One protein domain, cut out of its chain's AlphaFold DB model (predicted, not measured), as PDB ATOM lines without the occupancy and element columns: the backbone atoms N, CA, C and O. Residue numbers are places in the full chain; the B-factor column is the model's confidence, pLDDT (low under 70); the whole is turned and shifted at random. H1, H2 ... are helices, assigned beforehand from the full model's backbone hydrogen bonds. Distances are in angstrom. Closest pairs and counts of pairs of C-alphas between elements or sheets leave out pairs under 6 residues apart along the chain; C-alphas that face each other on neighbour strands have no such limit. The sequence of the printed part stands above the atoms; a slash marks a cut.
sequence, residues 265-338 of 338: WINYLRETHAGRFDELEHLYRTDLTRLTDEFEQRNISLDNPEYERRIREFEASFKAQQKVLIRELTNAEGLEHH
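AT A GLANCE: This is residues 265 to 338 of the 338 residues of the protein "Leucine-rich repeat protein" of Pseudomonas savastanoi pv. glycinea (UniProt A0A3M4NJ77). This is a long helical hairpin: H2 and H3 run side by side in opposite directions, and the short H1 is set crosswise near the hairpin's open end, where H3 runs on past it. The turn that closes the other end is residues 298 to 304. The printed part has 74 residues with three named helices, H1, H2 and H3 in that order, and no named strand; its class is all helix. It is loose, with a radius of gyration of the C-alphas of 16.3 A, and the outline is a rod spanning 56 by 19 by 15 A.

HOW THE PARTS SIT: Start at H1, residues 265 to 272, and go on to H2, residues 274 to 297: the two are close but not clearly touching, with the closest C-alphas, those of Arg 270 and Phe 277, 6.6 A apart. Their lines are about perpendicular, at 87 degrees. Next look at H3, residues 305 to 336, which forms a helical hairpin with H2. These two touch, at a shallow tilt of 13 degrees, opposite ways; their closest C-alphas, those of Tyr 284 and Phe 318, are 6.8 A apart. H3 touches H2 with residues 307 to 322 alone. H1 and H3 only just touch, with 3 pairs of C-alphas within 8 A, and H3 does so with residues 326 to 329 alone. The closest C-alphas there, those of Ile 266 and Ile 326, are 7.0 A apart, and the lines are about perpendicular, at 83 degrees. In H1, H2 and H3 every O i to N i+4 pair is within hydrogen-bond range.

IN THESE COORDINATES: Find C-alpha 265 at (-2.722, -23.545, -16.422), where H1 begins; it is 10.5 A long. H2 starts at C-alpha 274, (-1.215, -10.694, -12.713), and runs 34.3 A. H3 runs 46.7 A to C-alpha 336 at (-3.427, -16.428, -30.129).

THE WHOLE: The C-alphas farthest apart, those of Asn 299 and His 338, are 56.1 A apart. The printed part has no cut and ends at the chain's last residue. The link from H1 to H2 is tight, and that from H2 to H3 is short. The mean pLDDT of the printed part is 91.7, and residue 338 alone is under 70.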
ATOM      1  N   TRP A 265      -2.154 -24.491 -15.467       94.75
ATOM      2  CA  TRP A 265      -2.722 -23.545 -16.422       94.75
ATOM      3  C   TRP A 265      -3.194 -22.276 -15.717       94.75
ATOM      4  O   TRP A 265      -2.831 -21.171 -16.111       94.75
ATOM      5  N   ILE A 266      -3.930 -22.426 -14.614       94.88
ATOM      6  CA  ILE A 266      -4.404 -21.304 -13.796       94.88
ATOM      7  C   ILE A 266      -3.220 -20.500 -13.259       94.88
ATOM      8  O   ILE A 266      -3.254 -19.270 -13.289       94.88
ATOM      9  N   ASN A 267      -2.166 -21.172 -12.794       93.56
ATOM     10  CA  ASN A 267      -0.953 -20.519 -12.314       93.56
ATOM     11  C   ASN A 267      -0.267 -19.730 -13.431       93.56
ATOM     12  O   ASN A 267       0.080 -18.572 -13.216       93.56
ATOM     13  N   TYR A 268      -0.155 -20.297 -14.636       93.94
ATOM     14  CA  TYR A 268       0.341 -19.560 -15.798       93.94
ATOM     15  C   TYR A 268      -0.503 -18.309 -16.088       93.94
ATOM     16  O   TYR A 268       0.048 -17.218 -16.193       93.94
ATOM     17  N   LEU A 269      -1.834 -18.430 -16.135       95.44
ATOM     18  CA  LEU A 269      -2.717 -17.287 -16.386       95.44
ATOM     19  C   LEU A 269      -2.581 -16.201 -15.312       95.44
ATOM     20  O   LEU A 269      -2.590 -15.012 -15.630       95.44
ATOM     21  N   ARG A 270      -2.445 -16.592 -14.042       95.12
ATOM     22  CA  ARG A 270      -2.239 -15.659 -12.924       95.12
ATOM     23  C   ARG A 270      -0.886 -14.967 -12.987       95.12
ATOM     24  O   ARG A 270      -0.816 -13.783 -12.690       95.12
ATOM     25  N   GLU A 271       0.166 -15.677 -13.380       93.56
ATOM     26  CA  GLU A 271       1.505 -15.106 -13.548       93.56
ATOM     27  C   GLU A 271       1.548 -14.130 -14.733       93.56
ATOM     28  O   GLU A 271       2.014 -12.999 -14.586       93.56
ATOM     29  N   THR A 272       1.018 -14.531 -15.889       93.81
ATOM     30  CA  THR A 272       1.044 -13.741 -17.131       93.81
ATOM     31  C   THR A 272       0.102 -12.537 -17.075       93.81
ATOM     32  O   THR A 272       0.445 -11.452 -17.546       93.81
ATOM     33  N   HIS A 273      -1.071 -12.687 -16.452       95.19
ATOM     34  CA  HIS A 273      -2.089 -11.637 -16.348       95.19
ATOM     35  C   HIS A 273      -2.276 -11.123 -14.917       95.19
ATOM     36  O   HIS A 273      -3.386 -10.724 -14.549       95.19
ATOM     37  N   ALA A 274      -1.196 -11.086 -14.126       96.06
ATOM     38  CA  ALA A 274      -1.215 -10.694 -12.713       96.06
ATOM     39  C   ALA A 274      -2.020  -9.412 -12.458       96.06
ATOM     40  O   ALA A 274      -2.916  -9.411 -11.623       96.06
ATOM     41  N   GLY A 275      -1.824  -8.370 -13.275       96.69
ATOM     42  CA  GLY A 275      -2.537  -7.097 -13.115       96.69
ATOM     43  C   GLY A 275      -4.069  -7.210 -13.145       96.69
ATOM     44  O   GLY A 275      -4.739  -6.494 -12.409       96.69
ATOM     45  N   ARG A 276      -4.639  -8.131 -13.938       96.56
ATOM     46  CA  ARG A 276      -6.099  -8.342 -13.987       96.56
ATOM     47  C   ARG A 276      -6.613  -9.067 -12.743       96.56
ATOM     48  O   ARG A 276      -7.704  -8.771 -12.262       96.56
ATOM     49  N   PHE A 277      -5.840 -10.020 -12.222       95.19
ATOM     50  CA  PHE A 277      -6.186 -10.728 -10.989       95.19
ATOM     51  C   PHE A 277      -6.006  -9.840  -9.755       95.19
ATOM     52  O   PHE A 277      -6.864  -9.861  -8.872       95.19
ATOM     53  N   ASP A 278      -4.951  -9.025  -9.727       95.19
ATOM     54  CA  ASP A 278      -4.672  -8.066  -8.658       95.19
ATOM     55  C   ASP A 278      -5.770  -7.002  -8.564       95.19
ATOM     56  O   ASP A 278      -6.178  -6.634  -7.465       95.19
ATOM     57  N   GLU A 279      -6.298  -6.530  -9.700       95.50
ATOM     58  CA  GLU A 279      -7.432  -5.601  -9.726       95.50
ATOM     59  C   GLU A 279      -8.688  -6.224  -9.096       95.50
ATOM     60  O   GLU A 279      -9.315  -5.606  -8.232       95.50
ATOM     61  N   LEU A 280      -9.023  -7.471  -9.457       93.19
ATOM     62  CA  LEU A 280     -10.135  -8.196  -8.834       93.19
ATOM     63  C   LEU A 280      -9.923  -8.377  -7.325       93.19
ATOM     64  O   LEU A 280     -10.862  -8.208  -6.548       93.19
ATOM     65  N   GLU A 281      -8.706  -8.714  -6.896       92.50
ATOM     66  CA  GLU A 281      -8.391  -8.871  -5.474       92.50
ATOM     67  C   GLU A 281      -8.465  -7.536  -4.719       92.50
ATOM     68  O   GLU A 281      -8.967  -7.483  -3.593       92.50
ATOM     69  N   HIS A 282      -8.023  -6.441  -5.337       94.31
ATOM     70  CA  HIS A 282      -8.159  -5.103  -4.773       94.31
ATOM     71  C   HIS A 282      -9.624  -4.718  -4.576       94.31
ATOM     72  O   HIS A 282      -9.989  -4.291  -3.479       94.31
ATOM     73  N   LEU A 283     -10.465  -4.917  -5.596       92.06
ATOM     74  CA  LEU A 283     -11.906  -4.666  -5.506       92.06
ATOM     75  C   LEU A 283     -12.547  -5.513  -4.404       92.06
ATOM     76  O   LEU A 283     -13.278  -4.977  -3.571       92.06
ATOM     77  N   TYR A 284     -12.200  -6.802  -4.336       90.25
ATOM     78  CA  TYR A 284     -12.652  -7.704  -3.279       90.25
ATOM     79  C   TYR A 284     -12.305  -7.173  -1.885       90.25
ATOM     80  O   TYR A 284     -13.180  -7.052  -1.029       90.25
ATOM     81  N   ARG A 285     -11.041  -6.803  -1.651       91.88
ATOM     82  CA  ARG A 285     -10.598  -6.279  -0.351       91.88
ATOM     83  C   ARG A 285     -11.324  -4.984   0.017       91.88
ATOM     84  O   ARG A 285     -11.747  -4.842   1.158       91.88
ATOM     85  N   THR A 286     -11.500  -4.064  -0.932       93.62
ATOM     86  CA  THR A 286     -12.208  -2.798  -0.697       93.62
ATOM     87  C   THR A 286     -13.675  -3.014  -0.328       93.62
ATOM     88  O   THR A 286     -14.155  -2.429   0.643       93.62
ATOM     89  N   ASP A 287     -14.385  -3.862  -1.066       89.88
ATOM     90  CA  ASP A 287     -15.789  -4.164  -0.784       89.88
ATOM     91  C   ASP A 287     -15.968  -4.951   0.521       89.88
ATOM     92  O   ASP A 287     -16.937  -4.713   1.245       89.88
ATOM     93  N   LEU A 288     -15.022  -5.832   0.861       91.06
ATOM     94  CA  LEU A 288     -15.003  -6.541   2.138       91.06
ATOM     95  C   LEU A 288     -14.854  -5.567   3.314       91.06
ATOM     96  O   LEU A 288     -15.647  -5.630   4.248       91.06
ATOM     97  N   THR A 289     -13.896  -4.634   3.250       92.25
ATOM     98  CA  THR A 289     -13.737  -3.591   4.277       92.25
ATOM     99  C   THR A 289     -15.009  -2.763   4.423       92.25
ATOM    100  O   THR A 289     -15.492  -2.578   5.535       92.25
ATOM    101  N   ARG A 290     -15.614  -2.337   3.306       92.75
ATOM    102  CA  ARG A 290     -16.871  -1.579   3.332       92.75
ATOM    103  C   ARG A 290     -18.007  -2.368   3.989       92.75
ATOM    104  O   ARG A 290     -18.767  -1.800   4.768       92.75
ATOM    105  N   LEU A 291     -18.127  -3.660   3.692       91.12
ATOM    106  CA  LEU A 291     -19.126  -4.529   4.308       91.12
ATOM    107  C   LEU A 291     -18.915  -4.646   5.826       91.12
ATOM    108  O   LEU A 291     -19.883  -4.566   6.581       91.12
ATOM    109  N   THR A 292     -17.672  -4.826   6.277       91.06
ATOM    110  CA  THR A 292     -17.340  -4.853   7.707       91.06
ATOM    111  C   THR A 292     -17.704  -3.527   8.379       91.06
ATOM    112  O   THR A 292     -18.447  -3.536   9.363       91.06
ATOM    113  N   ASP A 293     -17.308  -2.394   7.792       93.12
ATOM    114  CA  ASP A 293     -17.619  -1.054   8.304       93.12
ATOM    115  C   ASP A 293     -19.139  -0.813   8.414       93.12
ATOM    116  O   ASP A 293     -19.614  -0.224   9.387       93.12
ATOM    117  N   GLU A 294     -19.936  -1.277   7.442       92.12
ATOM    118  CA  GLU A 294     -21.405  -1.164   7.456       92.12
ATOM    119  C   GLU A 294     -22.042  -1.915   8.641       92.12
ATOM    120  O   GLU A 294     -23.001  -1.427   9.250       92.12
ATOM    121  N   PHE A 295     -21.527  -3.097   8.990       91.75
ATOM    122  CA  PHE A 295     -22.026  -3.884  10.125       91.75
ATOM    123  C   PHE A 295     -21.594  -3.295  11.468       91.75
ATOM    124  O   PHE A 295     -22.417  -3.210  12.388       91.75
ATOM    125  N   GLU A 296     -20.353  -2.812  11.558       90.31
ATOM    126  CA  GLU A 296     -19.851  -2.094  12.731       90.31
ATOM    127  C   GLU A 296     -20.661  -0.815  12.996       90.31
ATOM    128  O   GLU A 296     -21.099  -0.581  14.123       90.31
ATOM    129  N   GLN A 297     -20.969  -0.029  11.957       92.50
ATOM    130  CA  GLN A 297     -21.810   1.174  12.068       92.50
ATOM    131  C   GLN A 297     -23.244   0.865  12.520       92.50
ATOM    132  O   GLN A 297     -23.863   1.661  13.228       92.50
ATOM    133  N   ARG A 298     -23.780  -0.300  12.139       90.88
ATOM    134  CA  ARG A 298     -25.086  -0.802  12.603       90.88
ATOM    135  C   ARG A 298     -25.019  -1.417  14.007       90.88
ATOM    136  O   ARG A 298     -26.059  -1.826  14.525       90.88
ATOM    137  N   ASN A 299     -23.834  -1.464  14.624       88.38
ATOM    138  CA  ASN A 299     -23.558  -2.075  15.924       88.38
ATOM    139  C   ASN A 299     -23.993  -3.553  15.990       88.38
ATOM    140  O   ASN A 299     -24.487  -4.032  17.015       88.38
ATOM    141  N   ILE A 300     -23.856  -4.262  14.865       86.31
ATOM    142  CA  ILE A 300     -24.136  -5.692  14.737       86.31
ATOM    143  C   ILE A 300     -22.816  -6.445  14.920       86.31
ATOM    144  O   ILE A 300     -21.825  -6.110  14.280       86.31
ATOM    145  N   SER A 301     -22.804  -7.466  15.784       85.31
ATOM    146  CA  SER A 301     -21.612  -8.306  15.983       85.31
ATOM    147  C   SER A 301     -21.168  -8.963  14.673       85.31
ATOM    148  O   SER A 301     -22.008  -9.416  13.895       85.31
ATOM    149  N   LEU A 302     -19.858  -9.092  14.464       84.50
ATOM    150  CA  LEU A 302     -19.292  -9.835  13.333       84.50
ATOM    151  C   LEU A 302     -19.526 -11.353  13.449       84.50
ATOM    152  O   LEU A 302     -19.428 -12.061  12.456       84.50
ATOM    153  N   ASP A 303     -19.944 -11.841  14.619       86.19
ATOM    154  CA  ASP A 303     -20.417 -13.222  14.810       86.19
ATOM    155  C   ASP A 303     -21.913 -13.383  14.465       86.19
ATOM    156  O   ASP A 303     -22.539 -14.404  14.751       86.19
ATOM    157  N   ASN A 304     -22.552 -12.340  13.921       91.12
ATOM    158  CA  ASN A 304     -23.955 -12.406  13.542       91.12
ATOM    159  C   ASN A 304     -24.128 -13.289  12.288       91.12
ATOM    160  O   ASN A 304     -23.451 -13.055  11.282       91.12
ATOM    161  N   PRO A 305     -25.102 -14.221  12.272       92.31
ATOM    162  CA  PRO A 305     -25.394 -15.049  11.099       92.31
ATOM    163  C   PRO A 305     -25.661 -14.262   9.801       92.31
ATOM    164  O   PRO A 305     -25.414 -14.765   8.705       92.31
ATOM    165  N   GLU A 306     -26.174 -13.029   9.893       90.06
ATOM    166  CA  GLU A 306     -26.354 -12.120   8.753       90.06
ATOM    167  C   GLU A 306     -25.008 -11.723   8.131       90.06
ATOM    168  O   GLU A 306     -24.883 -11.762   6.906       90.06
ATOM    169  N   TYR A 307     -24.009 -11.396   8.958       88.62
ATOM    170  CA  TYR A 307     -22.666 -11.037   8.505       88.62
ATOM    171  C   TYR A 307     -21.973 -12.239   7.864       88.62
ATOM    172  O   TYR A 307     -21.536 -12.153   6.719       88.62
ATOM    173  N   GLU A 308     -21.972 -13.398   8.531       90.56
ATOM    174  CA  GLU A 308     -21.383 -14.627   7.983       90.56
ATOM    175  C   GLU A 308     -21.987 -15.021   6.631       90.56
ATOM    176  O   GLU A 308     -21.275 -15.427   5.710       90.56
ATOM    177  N   ARG A 309     -23.317 -14.933   6.501       92.56
ATOM    178  CA  ARG A 309     -24.003 -15.207   5.235       92.56
ATOM    179  C   ARG A 309     -23.548 -14.226   4.161       92.56
ATOM    180  O   ARG A 309     -23.300 -14.639   3.031       92.56
ATOM    181  N   ARG A 310     -23.420 -12.942   4.505       90.94
ATOM    182  CA  ARG A 310     -23.024 -11.906   3.553       90.94
ATOM    183  C   ARG A 310     -21.577 -12.064   3.088       90.94
ATOM    184  O   ARG A 310     -21.316 -11.906   1.900       90.94
ATOM    185  N   ILE A 311     -20.674 -12.457   3.985       91.75
ATOM    186  CA  ILE A 311     -19.290 -12.820   3.653       91.75
ATOM    187  C   ILE A 311     -19.259 -14.019   2.704       91.75
ATOM    188  O   ILE A 311     -18.618 -13.949   1.661       91.75
ATOM    189  N   ARG A 312     -20.022 -15.081   2.994       92.12
ATOM    190  CA  ARG A 312     -20.114 -16.258   2.112       92.12
ATOM    191  C   ARG A 312     -20.631 -15.913   0.713       92.12
ATOM    192  O   ARG A 312     -20.089 -16.399  -0.277       92.12
ATOM    193  N   GLU A 313     -21.661 -15.071   0.614       91.44
ATOM    194  CA  GLU A 313     -22.164 -14.562  -0.672       91.44
ATOM    195  C   GLU A 313     -21.079 -13.779  -1.430       91.44
ATOM    196  O   GLU A 313     -20.939 -13.914  -2.647       91.44
ATOM    197  N   PHE A 314     -20.292 -12.980  -0.709       89.88
ATOM    198  CA  PHE A 314     -19.229 -12.164  -1.279       89.88
ATOM    199  C   PHE A 314     -18.048 -13.009  -1.784       89.88
ATOM    200  O   PHE A 314     -17.621 -12.852  -2.929       89.88
ATOM    201  N   GLU A 315     -17.594 -13.981  -0.992       90.38
ATOM    202  CA  GLU A 315     -16.588 -14.969  -1.400       90.38
ATOM    203  C   GLU A 315     -17.041 -15.779  -2.621       90.38
ATOM    204  O   GLU A 315     -16.252 -16.020  -3.536       90.38
ATOM    205  N   ALA A 316     -18.313 -16.188  -2.665       92.56
ATOM    206  CA  ALA A 316     -18.872 -16.905  -3.807       92.56
ATOM    207  C   ALA A 316     -18.871 -16.039  -5.078       92.56
ATOM    208  O   ALA A 316     -18.479 -16.515  -6.145       92.56
ATOM    209  N   SER A 317     -19.249 -14.761  -4.960       91.81
ATOM    210  CA  SER A 317     -19.201 -13.793  -6.063       91.81
ATOM    211  C   SER A 317     -17.773 -13.590  -6.576       91.81
ATOM    212  O   SER A 317     -17.535 -13.654  -7.781       91.81
ATOM    213  N   PHE A 318     -16.802 -13.417  -5.678       91.50
ATOM    214  CA  PHE A 318     -15.395 -13.265  -6.048       91.50
ATOM    215  C   PHE A 318     -14.840 -14.502  -6.760       91.50
ATOM    216  O   PHE A 318     -14.226 -14.387  -7.821       91.50
ATOM    217  N   LYS A 319     -15.126 -15.702  -6.239       91.31
ATOM    218  CA  LYS A 319     -14.760 -16.963  -6.901       91.31
ATOM    219  C   LYS A 319     -15.376 -17.066  -8.297       91.31
ATOM    220  O   LYS A 319     -14.696 -17.487  -9.229       91.31
ATOM    221  N   ALA A 320     -16.634 -16.653  -8.470       93.38
ATOM    222  CA  ALA A 320     -17.282 -16.630  -9.779       93.38
ATOM    223  C   ALA A 320     -16.609 -15.639 -10.745       93.38
ATOM    224  O   ALA A 320     -16.374 -15.985 -11.899       93.38
ATOM    225  N   GLN A 321     -16.232 -14.444 -10.279       93.75
ATOM    226  CA  GLN A 321     -15.504 -13.458 -11.089       93.75
ATOM    227  C   GLN A 321     -14.127 -13.974 -11.524       93.75
ATOM    228  O   GLN A 321     -13.766 -13.841 -12.691       93.75
ATOM    229  N   GLN A 322     -13.383 -14.623 -10.622       94.00
ATOM    230  CA  GLN A 322     -12.107 -15.251 -10.972       94.00
ATOM    231  C   GLN A 322     -12.282 -16.340 -12.032       94.00
ATOM    232  O   GLN A 322     -11.502 -16.391 -12.980       94.00
ATOM    233  N   LYS A 323     -13.319 -17.178 -11.915       94.12
ATOM    234  CA  LYS A 323     -13.638 -18.184 -12.937       94.12
ATOM    235  C   LYS A 323     -13.950 -17.547 -14.285       94.12
ATOM    236  O   LYS A 323     -13.402 -17.976 -15.292       94.12
ATOM    237  N   VAL A 324     -14.772 -16.497 -14.317       96.31
ATOM    238  CA  VAL A 324     -15.066 -15.762 -15.558       96.31
ATOM    239  C   VAL A 324     -13.779 -15.237 -16.199       96.31
ATOM    240  O   VAL A 324     -13.584 -15.439 -17.396       96.31
ATOM    241  N   LEU A 325     -12.879 -14.645 -15.408       96.38
ATOM    242  CA  LEU A 325     -11.595 -14.154 -15.905       96.38
ATOM    243  C   LEU A 325     -10.714 -15.287 -16.457       96.38
ATOM    244  O   LEU A 325     -10.174 -15.155 -17.549       96.38
ATOM    245  N   ILE A 326     -10.602 -16.414 -15.746       96.19
ATOM    246  CA  ILE A 326      -9.847 -17.592 -16.209       96.19
ATOM    247  C   ILE A 326     -10.369 -18.071 -17.567       96.19
ATOM    248  O   ILE A 326      -9.580 -18.341 -18.472       96.19
ATOM    249  N   ARG A 327     -11.690 -18.141 -17.743       96.50
ATOM    250  CA  ARG A 327     -12.315 -18.591 -18.995       96.50
ATOM    251  C   ARG A 327     -12.098 -17.613 -20.142       96.50
ATOM    252  O   ARG A 327     -11.841 -18.033 -21.265       96.50
ATOM    253  N   GLU A 328     -12.205 -16.316 -19.867       96.25
ATOM    254  CA  GLU A 328     -11.931 -15.266 -20.846       96.25
ATOM    255  C   GLU A 328     -10.485 -15.353 -21.345       96.25
ATOM    256  O   GLU A 328     -10.255 -15.408 -22.552       96.25
ATOM    257  N   LEU A 329      -9.526 -15.437 -20.420       96.38
ATOM    258  CA  LEU A 329      -8.108 -15.564 -20.747       96.38
ATOM    259  C   LEU A 329      -7.804 -16.882 -21.465       96.38
ATOM    260  O   LEU A 329      -7.040 -16.889 -22.422       96.38
ATOM    261  N   THR A 330      -8.460 -17.980 -21.079       95.88
ATOM    262  CA  THR A 330      -8.315 -19.268 -21.774       95.88
ATOM    263  C   THR A 330      -8.747 -19.184 -23.237       95.88
ATOM    264  O   THR A 330      -8.062 -19.709 -24.111       95.88
ATOM    265  N   ASN A 331      -9.851 -18.492 -23.526       95.00
ATOM    266  CA  ASN A 331     -10.278 -18.263 -24.906       95.00
ATOM    267  C   ASN A 331      -9.311 -17.345 -25.666       95.00
ATOM    268  O   ASN A 331      -9.069 -17.576 -26.848       95.00
ATOM    269  N   ALA A 332      -8.770 -16.313 -25.012       93.56
ATOM    270  CA  ALA A 332      -7.810 -15.400 -25.628       93.56
ATOM    271  C   ALA A 332      -6.519 -16.129 -26.038       93.56
ATOM    272  O   ALA A 332      -6.116 -16.043 -27.194       93.56
ATOM    273  N   GLU A 333      -5.946 -16.925 -25.133       92.94
ATOM    274  CA  GLU A 333      -4.769 -17.764 -25.400       92.94
ATOM    275  C   GLU A 333      -5.032 -18.771 -26.530       92.94
ATOM    276  O   GLU A 333      -4.195 -18.961 -27.410       92.94
ATOM    277  N   GLY A 334      -6.232 -19.364 -26.571       88.88
ATOM    278  CA  GLY A 334      -6.629 -20.244 -27.670       88.88
ATOM    279  C   GLY A 334      -6.658 -19.545 -29.030       88.88
ATOM    280  O   GLY A 334      -6.222 -20.121 -30.020       88.88
ATOM    281  N   LEU A 335      -7.116 -18.291 -29.094       88.81
ATOM    282  CA  LEU A 335      -7.128 -17.501 -30.332       88.81
ATOM    283  C   LEU A 335      -5.725 -17.064 -30.778       88.81
ATOM    284  O   LEU A 335      -5.486 -16.932 -31.977       88.81
ATOM    285  N   GLU A 336      -4.811 -16.826 -29.839       84.50
ATOM    286  CA  GLU A 336      -3.427 -16.428 -30.129       84.50
ATOM    287  C   GLU A 336      -2.552 -17.595 -30.611       84.50
ATOM    288  O   GLU A 336      -1.518 -17.379 -31.250       84.50
ATOM    289  N   HIS A 337      -2.955 -18.831 -30.316       75.25
ATOM    290  CA  HIS A 337      -2.159 -20.036 -30.560       75.25
ATOM    291  C   HIS A 337      -2.792 -21.025 -31.553       75.25
ATOM    292  O   HIS A 337      -2.297 -22.148 -31.682       75.25
ATOM    293  N   HIS A 338      -3.847 -20.601 -32.259       56.78
ATOM    294  CA  HIS A 338      -4.581 -21.405 -33.240       56.78
ATOM    295  C   HIS A 338      -3.992 -21.423 -34.654       56.78
ATOM    296  O   HIS A 338      -3.471 -20.381 -35.119       56.78
TER     297      HIS A 338